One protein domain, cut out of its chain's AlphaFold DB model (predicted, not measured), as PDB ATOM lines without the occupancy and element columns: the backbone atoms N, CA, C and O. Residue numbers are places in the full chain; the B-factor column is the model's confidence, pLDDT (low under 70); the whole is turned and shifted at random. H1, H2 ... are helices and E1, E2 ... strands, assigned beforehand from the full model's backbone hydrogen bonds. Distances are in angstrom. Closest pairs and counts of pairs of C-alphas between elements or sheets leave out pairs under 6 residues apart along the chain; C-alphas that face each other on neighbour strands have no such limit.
ATOM      1  N   ASP A   2     365.179 308.150 452.854       39.50
ATOM      2  CA  ASP A   2     366.178 309.186 453.160       39.50
ATOM      3  C   ASP A   2     367.587 308.688 452.775       39.50
ATOM      4  O   ASP A   2     368.028 307.628 453.221       39.50
ATOM      5  N   TRP A   3     368.275 309.407 451.886       45.28
ATOM      6  CA  TRP A   3     369.554 309.013 451.272       45.28
ATOM      7  C   TRP A   3     370.776 309.377 452.127       45.28
ATOM      8  O   TRP A   3     371.893 308.973 451.806       45.28
ATOM      9  N   LYS A   4     370.572 310.087 453.246       44.56
ATOM     10  CA  LYS A   4     371.633 310.540 454.163       44.56
ATOM     11  C   LYS A   4     372.463 309.411 454.796       44.56
ATOM     12  O   LYS A   4     373.483 309.685 455.417       44.56
ATOM     13  N   ALA A   5     372.051 308.150 454.649       52.47
ATOM     14  CA  ALA A   5     372.710 306.996 455.258       52.47
ATOM     15  C   ALA A   5     373.658 306.214 454.327       52.47
ATOM     16  O   ALA A   5     374.238 305.219 454.771       52.47
ATOM     17  N   VAL A   6     373.811 306.597 453.053       44.69
ATOM     18  CA  VAL A   6     374.717 305.893 452.126       44.69
ATOM     19  C   VAL A   6     376.139 306.407 452.325       44.69
ATOM     20  O   VAL A   6     376.408 307.590 452.124       44.69
ATOM     21  N   LYS A   7     377.051 305.517 452.723       53.81
ATOM     22  CA  LYS A   7     378.484 305.815 452.813       53.81
ATOM     23  C   LYS A   7     379.203 305.111 451.667       53.81
ATOM     24  O   LYS A   7     378.957 303.934 451.409       53.81
ATOM     25  N   ILE A   8     380.083 305.845 450.993       54.69
ATOM     26  CA  ILE A   8     380.862 305.362 449.851       54.69
ATOM     27  C   ILE A   8     382.323 305.319 450.277       54.69
ATOM     28  O   ILE A   8     382.846 306.313 450.783       54.69
ATOM     29  N   PHE A   9     382.968 304.176 450.075       53.41
ATOM     30  CA  PHE A   9     384.418 304.050 450.182       53.41
ATOM     31  C   PHE A   9     384.982 303.758 448.795       53.41
ATOM     32  O   PHE A   9     384.537 302.829 448.126       53.41
ATOM     33  N   ALA A  10     385.954 304.560 448.372       50.59
ATOM     34  CA  ALA A  10     386.702 304.338 447.145       50.59
ATOM     35  C   ALA A  10     388.041 303.684 447.498       50.59
ATOM     36  O   ALA A  10     388.770 304.189 448.353       50.59
ATOM     37  N   VAL A  11     388.357 302.565 446.850       53.00
ATOM     38  CA  VAL A  11     389.662 301.904 446.957       53.00
ATOM     39  C   VAL A  11     390.355 302.050 445.610       53.00
ATOM     40  O   VAL A  11     389.978 301.386 444.643       53.00
ATOM     41  N   LEU A  12     391.352 302.938 445.537       41.66
ATOM     42  CA  LEU A  12     392.248 303.008 444.383       41.66
ATOM     43  C   LEU A  12     393.189 301.806 444.421       41.66
ATOM     44  O   LEU A  12     393.878 301.578 445.416       41.66
ATOM     45  N   LYS A  13     393.269 301.075 443.310       41.03
ATOM     46  CA  LYS A  13     394.132 299.893 443.192       41.03
ATOM     47  C   LYS A  13     395.630 300.233 443.208       41.03
ATOM     48  O   LYS A  13     396.456 299.340 443.373       41.03
ATOM     49  N   THR A  14     395.983 301.515 443.095       35.97
ATOM     50  CA  THR A  14     397.374 301.959 442.928       35.97
ATOM     51  C   THR A  14     398.087 302.356 444.224       35.97
ATOM     52  O   THR A  14     399.309 302.442 444.208       35.97
ATOM     53  N   SER A  38     391.466 308.470 427.796       59.91
ATOM     54  CA  SER A  38     391.870 307.683 428.951       59.91
ATOM     55  C   SER A  38     390.605 307.071 429.534       59.91
ATOM     56  O   SER A  38     389.790 307.787 430.117       59.91
ATOM     57  N   GLU A  39     390.418 305.777 429.298       80.44
ATOM     58  CA  GLU A  39     389.310 304.998 429.843       80.44
ATOM     59  C   GLU A  39     389.645 304.596 431.281       80.44
ATOM     60  O   GLU A  39     390.644 303.921 431.527       80.44
ATOM     61  N   LEU A  40     388.835 305.050 432.239       89.94
ATOM     62  CA  LEU A  40     388.933 304.638 433.641       89.94
ATOM     63  C   LEU A  40     387.923 303.519 433.909       89.94
ATOM     64  O   LEU A  40     386.720 303.741 433.765       89.94
ATOM     65  N   ASN A  41     388.389 302.357 434.368       92.69
ATOM     66  CA  ASN A  41     387.526 301.215 434.663       92.69
ATOM     67  C   ASN A  41     387.147 301.182 436.148       92.69
ATOM     68  O   ASN A  41     387.996 301.022 437.032       92.69
ATOM     69  N   VAL A  42     385.856 301.298 436.437       93.94
ATOM     70  CA  VAL A  42     385.294 301.359 437.786       93.94
ATOM     71  C   VAL A  42     384.387 300.159 438.029       93.94
ATOM     72  O   VAL A  42     383.429 299.926 437.296       93.94
ATOM     73  N   VAL A  43     384.624 299.419 439.111       93.56
ATOM     74  CA  VAL A  43     383.700 298.372 439.575       93.56
ATOM     75  C   VAL A  43     382.886 298.865 440.770       93.56
ATOM     76  O   VAL A  43     383.436 299.421 441.724       93.56
ATOM     77  N   MET A  44     381.566 298.660 440.739       93.81
ATOM     78  CA  MET A  44     380.653 299.039 441.824       93.81
ATOM     79  C   MET A  44     380.172 297.812 442.594       93.81
ATOM     80  O   MET A  44     379.398 296.995 442.093       93.81
ATOM     81  N   LEU A  45     380.561 297.704 443.861       91.62
ATOM     82  CA  LEU A  45     380.268 296.543 444.699       91.62
ATOM     83  C   LEU A  45     379.500 296.945 445.954       91.62
ATOM     84  O   LEU A  45     379.674 298.035 446.489       91.62
ATOM     85  N   GLY A  46     378.676 296.034 446.465       89.69
ATOM     86  CA  GLY A  46     377.947 296.246 447.709       89.69
ATOM     87  C   GLY A  46     376.462 296.511 447.505       89.69
ATOM     88  O   GLY A  46     375.812 295.897 446.659       89.69
ATOM     89  N   SER A  47     375.908 297.363 448.359       86.81
ATOM     90  CA  SER A  47     374.471 297.442 448.593       86.81
ATOM     91  C   SER A  47     373.673 298.036 447.415       86.81
ATOM     92  O   SER A  47     374.197 298.870 446.673       86.81
ATOM     93  N   PRO A  48     372.379 297.680 447.253       86.25
ATOM     94  CA  PRO A  48     371.552 298.144 446.127       86.25
ATOM     95  C   PRO A  48     371.403 299.669 446.018       86.25
ATOM     96  O   PRO A  48     371.081 300.191 444.955       86.25
ATOM     97  N   GLN A  49     371.658 300.411 447.103       84.25
ATOM     98  CA  GLN A  49     371.619 301.877 447.114       84.25
ATOM     99  C   GLN A  49     372.627 302.515 446.145       84.25
ATOM    100  O   GLN A  49     372.456 303.680 445.786       84.25
ATOM    101  N   LYS A  50     373.639 301.765 445.688       88.75
ATOM    102  CA  LYS A  50     374.562 302.209 444.640       88.75
ATOM    103  C   LYS A  50     373.851 302.613 443.346       88.75
ATOM    104  O   LYS A  50     374.284 303.568 442.714       88.75
ATOM    105  N   ASN A  51     372.710 301.995 443.024       89.88
ATOM    106  CA  ASN A  51     371.932 302.309 441.820       89.88
ATOM    107  C   ASN A  51     371.447 303.765 441.823       89.88
ATOM    108  O   ASN A  51     371.549 304.454 440.818       89.88
ATOM    109  N   ILE A  52     371.020 304.270 442.985       87.88
ATOM    110  CA  ILE A  52     370.569 305.663 443.138       87.88
ATOM    111  C   ILE A  52     371.733 306.635 442.910       87.88
ATOM    112  O   ILE A  52     371.558 307.696 442.315       87.88
ATOM    113  N   MET A  53     372.933 306.304 443.400       87.56
ATOM    114  CA  MET A  53     374.118 307.122 443.129       87.56
ATOM    115  C   MET A  53     374.491 307.061 441.647       87.56
ATOM    116  O   MET A  53     374.781 308.097 441.053       87.56
ATOM    117  N   PHE A  54     374.460 305.870 441.055       91.38
ATOM    118  CA  PHE A  54     374.807 305.659 439.659       91.38
ATOM    119  C   PHE A  54     373.872 306.418 438.708       91.38
ATOM    120  O   PHE A  54     374.347 307.098 437.803       91.38
ATOM    121  N   GLU A  55     372.563 306.416 438.964       91.75
ATOM    122  CA  GLU A  55     371.595 307.225 438.212       91.75
ATOM    123  C   GLU A  55     371.936 308.721 438.255       91.75
ATOM    124  O   GLU A  55     371.887 309.400 437.231       91.75
ATOM    125  N   LYS A  56     372.346 309.237 439.420       89.56
ATOM    126  CA  LYS A  56     372.784 310.636 439.552       89.56
ATOM    127  C   LYS A  56     374.075 310.917 438.786       89.56
ATOM    128  O   LYS A  56     374.201 311.990 438.204       89.56
ATOM    129  N   LEU A  57     375.018 309.972 438.765       91.12
ATOM    130  CA  LEU A  57     376.222 310.085 437.940       91.12
ATOM    131  C   LEU A  57     375.861 310.125 436.451       91.12
ATOM    132  O   LEU A  57     376.389 310.965 435.731       91.12
ATOM    133  N   CYS A  58     374.912 309.295 436.005       92.75
ATOM    134  CA  CYS A  58     374.430 309.301 434.621       92.75
ATOM    135  C   CYS A  58     373.779 310.639 434.246       92.75
ATOM    136  O   CYS A  58     374.008 311.141 433.152       92.75
ATOM    137  N   GLN A  59     372.996 311.232 435.153       91.31
ATOM    138  CA  GLN A  59     372.369 312.545 434.946       91.31
ATOM    139  C   GLN A  59     373.383 313.695 434.906       91.31
ATOM    140  O   GLN A  59     373.146 314.694 434.233       91.31
ATOM    141  N   ALA A  60     374.486 313.574 435.646       90.56
ATOM    142  CA  ALA A  60     375.548 314.576 435.678       90.56
ATOM    143  C   ALA A  60     376.562 314.421 434.530       90.56
ATOM    144  O   ALA A  60     377.309 315.357 434.246       90.56
ATOM    145  N   ALA A  61     376.616 313.250 433.894       93.19
ATOM    146  CA  ALA A  61     377.502 312.987 432.771       93.19
ATOM    147  C   ALA A  61     377.054 313.752 431.517       93.19
ATOM    148  O   ALA A  61     375.869 313.962 431.271       93.19
ATOM    149  N   THR A  62     378.021 314.115 430.676       94.00
ATOM    150  CA  THR A  62     377.760 314.725 429.365       94.00
ATOM    151  C   THR A  62     377.057 313.738 428.433       94.00
ATOM    152  O   THR A  62     376.243 314.128 427.598       94.00
ATOM    153  N   LYS A  63     377.394 312.450 428.561       95.00
ATOM    154  CA  LYS A  63     376.826 311.353 427.777       95.00
ATOM    155  C   LYS A  63     376.767 310.093 428.634       95.00
ATOM    156  O   LYS A  63     377.698 309.822 429.392       95.00
ATOM    157  N   TYR A  64     375.694 309.327 428.474       96.00
ATOM    158  CA  TYR A  64     375.514 308.014 429.081       96.00
ATOM    159  C   TYR A  64     375.181 306.986 428.001       96.00
ATOM    160  O   TYR A  64     374.273 307.196 427.194       96.00
ATOM    161  N   GLU A  65     375.900 305.870 428.014       95.38
ATOM    162  CA  GLU A  65     375.682 304.727 427.134       95.38
ATOM    163  C   GLU A  65     375.697 303.434 427.949       95.38
ATOM    164  O   GLU A  65     376.377 303.318 428.968       95.38
ATOM    165  N   ARG A  66     374.945 302.432 427.494       94.56
ATOM    166  CA  ARG A  66     374.964 301.086 428.074       94.56
ATOM    167  C   ARG A  66     375.555 300.120 427.060       94.56
ATOM    168  O   ARG A  66     375.218 300.211 425.878       94.56
ATOM    169  N   HIS A  67     376.400 299.197 427.514       91.75
ATOM    170  CA  HIS A  67     376.999 298.205 426.629       91.75
ATOM    171  C   HIS A  67     375.915 297.318 425.988       91.75
ATOM    172  O   HIS A  67     374.912 296.969 426.615       91.75
ATOM    173  N   VAL A  68     376.110 296.938 424.721       88.62
ATOM    174  CA  VAL A  68     375.098 296.204 423.936       88.62
ATOM    175  C   VAL A  68     374.941 294.757 424.417       88.62
ATOM    176  O   VAL A  68     373.832 294.227 424.436       88.62
ATOM    177  N   HIS A  69     376.040 294.119 424.830       85.56
ATOM    178  CA  HIS A  69     376.063 292.696 425.201       85.56
ATOM    179  C   HIS A  69     376.119 292.425 426.709       85.56
ATOM    180  O   HIS A  69     375.774 291.328 427.136       85.56
ATOM    181  N   TYR A  70     376.532 293.407 427.510       86.19
ATOM    182  CA  TYR A  70     376.766 293.244 428.945       86.19
ATOM    183  C   TYR A  70     375.910 294.273 429.672       86.19
ATOM    184  O   TYR A  70     376.191 295.465 429.631       86.19
ATOM    185  N   GLN A  71     374.790 293.831 430.247       86.94
ATOM    186  CA  GLN A  71     373.798 294.744 430.833       86.94
ATOM    187  C   GLN A  71     374.299 295.446 432.098       86.94
ATOM    188  O   GLN A  71     373.727 296.460 432.489       86.94
ATOM    189  N   ASP A  72     375.335 294.885 432.707       89.81
ATOM    190  CA  ASP A  72     376.048 295.363 433.881       89.81
ATOM    191  C   ASP A  72     377.167 296.362 433.562       89.81
ATOM    192  O   ASP A  72     377.780 296.885 434.492       89.81
ATOM    193  N   VAL A  73     377.434 296.635 432.278       93.81
ATOM    194  CA  VAL A  73     378.498 297.542 431.830       93.81
ATOM    195  C   VAL A  73     377.909 298.823 431.246       93.81
ATOM    196  O   VAL A  73     377.037 298.812 430.367       93.81
ATOM    197  N   HIS A  74     378.420 299.951 431.724       95.56
ATOM    198  CA  HIS A  74     377.939 301.285 431.399       95.56
ATOM    199  C   HIS A  74     379.094 302.246 431.131       95.56
ATOM    200  O   HIS A  74     380.134 302.156 431.771       95.56
ATOM    201  N   TYR A  75     378.879 303.220 430.254       95.62
ATOM    202  CA  TYR A  75     379.874 304.222 429.884       95.62
ATOM    203  C   TYR A  75     379.343 305.617 430.176       95.62
ATOM    204  O   TYR A  75     378.263 305.995 429.713       95.62
ATOM    205  N   LEU A  76     380.103 306.385 430.954       95.31
ATOM    206  CA  LEU A  76     379.811 307.783 431.251       95.31
ATOM    207  C   LEU A  76     380.917 308.650 430.654       95.31
ATOM    208  O   LEU A  76     382.083 308.510 431.020       95.31
ATOM    209  N   THR A  77     380.556 309.576 429.767       93.25
ATOM    210  CA  THR A  77     381.478 310.620 429.305       93.25
ATOM    211  C   THR A  77     381.364 311.828 430.222       93.25
ATOM    212  O   THR A  77     380.297 312.441 430.323       93.25
ATOM    213  N   VAL A  78     382.463 312.203 430.868       90.38
ATOM    214  CA  VAL A  78     382.538 313.349 431.783       90.38
ATOM    215  C   VAL A  78     383.518 314.392 431.257       90.38
ATOM    216  O   VAL A  78     384.434 314.076 430.503       90.38
ATOM    217  N   ASN A  79     383.310 315.655 431.629       87.06
ATOM    218  CA  ASN A  79     384.264 316.725 431.354       87.06
ATOM    219  C   ASN A  79     385.104 316.992 432.606       87.06
ATOM    220  O   ASN A  79     384.612 317.559 433.584       87.06
ATOM    221  N   CYS A  80     386.371 316.599 432.553       80.06
ATOM    222  CA  CYS A  80     387.353 316.829 433.599       80.06
ATOM    223  C   CYS A  80     388.308 317.936 433.137       80.06
ATOM    224  O   CYS A  80     389.138 317.722 432.256       80.06
ATOM    225  N   ALA A  81     388.191 319.133 433.722       83.62
ATOM    226  CA  ALA A  81     389.073 320.276 433.442       83.62
ATOM    227  C   ALA A  81     389.200 320.639 431.942       83.62
ATOM    228  O   ALA A  81     390.273 321.005 431.470       83.62
ATOM    229  N   GLY A  82     388.103 320.539 431.184       81.62
ATOM    230  CA  GLY A  82     388.070 320.845 429.750       81.62
ATOM    231  C   GLY A  82     388.397 319.657 428.841       81.62
ATOM    232  O   GLY A  82     388.273 319.785 427.624       81.62
ATOM    233  N   LYS A  83     388.768 318.500 429.403       84.00
ATOM    234  CA  LYS A  83     389.028 317.260 428.666       84.00
ATOM    235  C   LYS A  83     387.856 316.294 428.836       84.00
ATOM    236  O   LYS A  83     387.384 316.074 429.949       84.00
ATOM    237  N   GLN A  84     387.387 315.711 427.733       87.06
ATOM    238  CA  GLN A  84     386.411 314.624 427.800       87.06
ATOM    239  C   GLN A  84     387.111 313.314 428.156       87.06
ATOM    240  O   GLN A  84     388.079 312.926 427.502       87.06
ATOM    241  N   GLU A  85     386.598 312.637 429.176       89.44
ATOM    242  CA  GLU A  85     387.072 311.326 429.618       89.44
ATOM    243  C   GLU A  85     385.902 310.348 429.673       89.44
ATOM    244  O   GLU A  85     384.759 310.745 429.918       89.44
ATOM    245  N   VAL A  86     386.186 309.072 429.414       92.44
ATOM    246  CA  VAL A  86     385.195 307.994 429.465       92.44
ATOM    247  C   VAL A  86     385.475 307.156 430.697       92.44
ATOM    248  O   VAL A  86     386.601 306.721 430.928       92.44
ATOM    249  N   ILE A  87     384.436 306.940 431.490       93.94
ATOM    250  CA  ILE A  87     384.485 306.074 432.658       93.94
ATOM    251  C   ILE A  87     383.591 304.871 432.373       93.94
ATOM    252  O   ILE A  87     382.383 305.033 432.168       93.94
ATOM    253  N   GLU A  88     384.184 303.679 432.356       95.00
ATOM    254  CA  GLU A  88     383.455 302.415 432.290       95.00
ATOM    255  C   GLU A  88     383.065 302.003 433.712       95.00
ATOM    256  O   GLU A  88     383.913 301.864 434.588       95.00
ATOM    257  N   PHE A  89     381.776 301.802 433.956       95.19
ATOM    258  CA  PHE A  89     381.244 301.271 435.201       95.19
ATOM    259  C   PHE A  89     380.752 299.844 434.984       95.19
ATOM    260  O   PHE A  89     379.914 299.612 434.117       95.19
ATOM    261  N   THR A  90     381.215 298.913 435.816       95.06
ATOM    262  CA  THR A  90     380.735 297.525 435.849       95.06
ATOM    263  C   THR A  90     380.073 297.206 437.192       95.06
ATOM    264  O   THR A  90     380.662 297.442 438.255       95.06
ATOM    265  N   ASP A  91     378.870 296.626 437.165       93.56
ATOM    266  CA  ASP A  91     378.179 296.070 438.336       93.56
ATOM    267  C   ASP A  91     378.018 294.538 438.244       93.56
ATOM    268  O   ASP A  91     376.973 294.042 437.821       93.56
ATOM    269  N   PRO A  92     378.990 293.752 438.736       90.81
ATOM    270  CA  PRO A  92     378.928 292.292 438.657       90.81
ATOM    271  C   PRO A  92     377.959 291.655 439.677       90.81
ATOM    272  O   PRO A  92     377.896 290.428 439.797       90.81
ATOM    273  N   GLY A  93     377.244 292.456 440.473       86.88
ATOM    274  CA  GLY A  93     376.382 291.977 441.549       86.88
ATOM    275  C   GLY A  93     377.131 291.441 442.780       86.88
ATOM    276  O   GLY A  93     378.336 291.614 442.962       86.88
ATOM    277  N   LEU A  94     376.374 290.809 443.687       78.06
ATOM    278  CA  LEU A  94     376.866 290.304 444.981       78.06
ATOM    279  C   LEU A  94     377.179 288.803 444.994       78.06
ATOM    280  O   LEU A  94     377.745 288.314 445.969       78.06
ATOM    281  N   ALA A  95     376.824 288.060 443.946       83.00
ATOM    282  CA  ALA A  95     377.111 286.631 443.873       83.00
ATOM    283  C   ALA A  95     378.611 286.398 443.641       83.00
ATOM    284  O   ALA A  95     379.239 287.100 442.846       83.00
ATOM    285  N   HIS A  96     379.197 285.425 444.345       83.31
ATOM    286  CA  HIS A  96     380.581 285.021 444.101       83.31
ATOM    287  C   HIS A  96     380.637 284.216 442.807       83.31
ATOM    288  O   HIS A  96     380.203 283.068 442.753       83.31
ATOM    289  N   THR A  97     381.086 284.874 441.743       86.38
ATOM    290  CA  THR A  97     381.143 284.327 440.390       86.38
ATOM    291  C   THR A  97     382.471 284.702 439.745       86.38
ATOM    292  O   THR A  97     383.066 285.726 440.088       86.38
ATOM    293  N   GLY A  98     382.895 283.931 438.740       85.62
ATOM    294  CA  GLY A  98     384.067 284.286 437.937       85.62
ATOM    295  C   GLY A  98     383.936 285.665 437.273       85.62
ATOM    296  O   GLY A  98     384.923 286.381 437.157       85.62
ATOM    297  N   GLY A  99     382.715 286.086 436.916       86.69
ATOM    298  CA  GLY A  99     382.449 287.428 436.382       86.69
ATOM    299  C   GLY A  99     382.823 288.539 437.364       86.69
ATOM    300  O   GLY A  99     383.510 289.489 436.988       86.69
ATOM    301  N   ARG A 100     382.473 288.378 438.648       89.19
ATOM    302  CA  ARG A 100     382.846 289.328 439.708       89.19
ATOM    303  C   ARG A 100     384.354 289.439 439.883       89.19
ATOM    304  O   ARG A 100     384.881 290.548 439.918       89.19
ATOM    305  N   GLU A 101     385.049 288.308 439.960       88.38
ATOM    306  CA  GLU A 101     386.508 288.308 440.080       88.38
ATOM    307  C   GLU A 101     387.180 288.994 438.887       88.38
ATOM    308  O   GLU A 101     388.133 289.757 439.056       88.38
ATOM    309  N   MET A 102     386.684 288.736 437.675       86.75
ATOM    310  CA  MET A 102     387.213 289.339 436.454       86.75
ATOM    311  C   MET A 102     386.977 290.852 436.410       86.75
ATOM    312  O   MET A 102     387.903 291.586 436.060       86.75
ATOM    313  N   ALA A 103     385.797 291.325 436.821       90.19
ATOM    314  CA  ALA A 103     385.500 292.754 436.925       90.19
ATOM    315  C   ALA A 103     386.445 293.458 437.919       90.19
ATOM    316  O   ALA A 103     387.045 294.479 437.590       90.19
ATOM    317  N   ILE A 104     386.675 292.867 439.097       89.25
ATOM    318  CA  ILE A 104     387.616 293.399 440.102       89.25
ATOM    319  C   ILE A 104     389.062 293.413 439.574       89.25
ATOM    320  O   ILE A 104     389.816 294.371 439.785       89.25
ATOM    321  N   LYS A 105     389.476 292.360 438.860       87.56
ATOM    322  CA  LYS A 105     390.822 292.268 438.273       87.56
ATOM    323  C   LYS A 105     391.064 293.306 437.179       87.56
ATOM    324  O   LYS A 105     392.192 293.787 437.093       87.56
ATOM    325  N   ARG A 106     390.045 293.671 436.398       88.12
ATOM    326  CA  ARG A 106     390.146 294.675 435.324       88.12
ATOM    327  C   ARG A 106     389.985 296.113 435.805       88.12
ATOM    328  O   ARG A 106     390.564 296.998 435.199       88.12
ATOM    329  N   ALA A 107     389.246 296.335 436.889       90.06
ATOM    330  CA  ALA A 107     389.009 297.678 437.397       90.06
ATOM    331  C   ALA A 107     390.297 298.366 437.876       90.06
ATOM    332  O   ALA A 107     391.139 297.749 438.546       90.06
ATOM    333  N   ASP A 108     390.384 299.661 437.586       88.75
ATOM    334  CA  ASP A 108     391.365 300.613 438.113       88.75
ATOM    335  C   ASP A 108     390.924 301.143 439.489       88.75
ATOM    336  O   ASP A 108     391.740 301.413 440.377       88.75
ATOM    337  N   LEU A 109     389.603 301.239 439.685       88.69
ATOM    338  CA  LEU A 109     388.962 301.737 440.898       88.69
ATOM    339  C   LEU A 109     387.816 300.818 441.337       88.69
ATOM    340  O   LEU A 109     386.950 300.462 440.541       88.69
ATOM    341  N   ALA A 110     387.756 300.499 442.630       90.38
ATOM    342  CA  ALA A 110     386.590 299.854 443.229       90.38
ATOM    343  C   ALA A 110     385.818 300.844 444.110       90.38
ATOM    344  O   ALA A 110     386.383 301.448 445.028       90.38
ATOM    345  N   LEU A 111     384.516 300.981 443.860       91.19
ATOM    346  CA  LEU A 111     383.586 301.715 444.715       91.19
ATOM    347  C   LEU A 111     382.784 300.723 445.558       91.19
ATOM    348  O   LEU A 111     382.043 299.894 445.026       91.19
ATOM    349  N   LEU A 112     382.935 300.814 446.878       90.44
ATOM    350  CA  LEU A 112     382.271 299.951 447.848       90.44
ATOM    351  C   LEU A 112     381.110 300.693 448.510       90.44
ATOM    352  O   LEU A 112     381.289 301.752 449.122       90.44
ATOM    353  N   PHE A 113     379.924 300.103 448.415       89.69
ATOM    354  CA  PHE A 113     378.674 300.686 448.878       89.69
ATOM    355  C   PHE A 113     378.096 299.911 450.056       89.69
ATOM    356  O   PHE A 113     377.878 298.700 449.981       89.69
ATOM    357  N   TYR A 114     377.785 300.627 451.133       89.25
ATOM    358  CA  TYR A 114     376.983 300.103 452.232       89.25
ATOM    359  C   TYR A 114     376.068 301.186 452.806       89.25
ATOM    360  O   TYR A 114     376.237 302.388 452.583       89.25
ATOM    361  N   SER A 115     375.080 300.745 453.577       85.81
ATOM    362  CA  SER A 115     374.193 301.616 454.332       85.81
ATOM    363  C   SER A 115     374.626 301.654 455.795       85.81
ATOM    364  O   SER A 115     374.734 300.620 456.454       85.81
ATOM    365  N   ALA A 116     374.829 302.858 456.332       84.50
ATOM    366  CA  ALA A 116     375.253 303.063 457.718       84.50
ATOM    367  C   ALA A 116     374.237 302.548 458.756       84.50
ATOM    368  O   ALA A 116     374.601 302.307 459.902       84.50
ATOM    369  N   ILE A 117     372.979 302.365 458.348       86.25
ATOM    370  CA  ILE A 117     371.892 301.850 459.189       86.25
ATOM    371  C   ILE A 117     371.641 300.348 458.984       86.25
ATOM    372  O   ILE A 117     370.716 299.793 459.570       86.25
ATOM    373  N   SER A 118     372.436 299.676 458.144       84.00
ATOM    374  CA  SER A 118     372.280 298.254 457.833       84.00
ATOM    375  C   SER A 118     373.596 297.513 458.032       84.00
ATOM    376  O   SER A 118     374.473 297.509 457.166       84.00
ATOM    377  N   LEU A 119     373.707 296.818 459.165       87.38
ATOM    378  CA  LEU A 119     374.857 295.964 459.453       87.38
ATOM    379  C   LEU A 119     375.038 294.863 458.396       87.38
ATOM    380  O   LEU A 119     376.167 294.571 458.011       87.38
TER     381      LEU A 119
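What this domain is: This is residues 2 to 14 and 38 to 119 of the 142 residues of an uncharacterized protein of Ancylostoma ceylanicum (UniProt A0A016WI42). One strongly twisted sheet of six strands curls round helix H1 on one face, while the shorter helix H2 covers part of the opposite face, over E2. The sheet is mixed, in the order E1 E6 E2 E5 E4 E3. There are 95 residues printed, with named elements of mixed class along the chain as E1 E2 H1 E3 E4 E5 H2 E6. The whole is compact, with a radius of gyration of the C-alphas of 13.5 A and spans of 40 by 33 by 29 A.

How they stand to each other: E2, residues 39 to 46, is parallel to E6, residues 109 to 115, and to E5, residues 83 to 90; within hydrogen-bond range are N 111 and O 43, 2.9 A, and N 42 and O 88, 2.7 A. E3, residues 63 to 66, E4, residues 73 to 80, and E5 form a meander of two hairpins, each strand the antiparallel neighbour of the one before, with N 75 and O 65 at 2.8 A and N 76 and O 87 at 2.9 A. Edge strand E1, residues 6 to 12, is antiparallel to E6, with N 11 and O 110 at 2.9 A. H1, residues 50 to 60, is on the sheet; its closest C-alpha pair with E4 is Cys 58 and Leu 76, 6.5 A. H2, residues 98 to 106, is on the opposite face at a height over the sheet of 9.6 A, slantwise to the strands, at 41 degrees to E2 on the local plane; the closest C-alphas of H2 and E2 are those of Ile 104 and Val 43, 6.4 A. E2, H1, E3 and E5, H2, E6 are split strand-helix-strand units, their same-way strands not neighbours, with right-handed crossovers. In H1 and H2 every O i to N i+4 pair is within hydrogen-bond range.

Where its parts are: E1 begins at C-alpha 6 (374.717, 305.893, 452.126) and E6 ends at C-alpha 115 (374.193, 301.616, 454.332). E2 spans 22.9 A, E5 22.6 A, E4 21.3 A and H1 15.3 A.

The domain as a whole: Residues 15 to 37 are not printed, and C-alphas 14 and 38 are 16.1 A apart across this cut. Of the links printed whole, none is long. Residues 2 to 14 and 38 have pLDDT under 70.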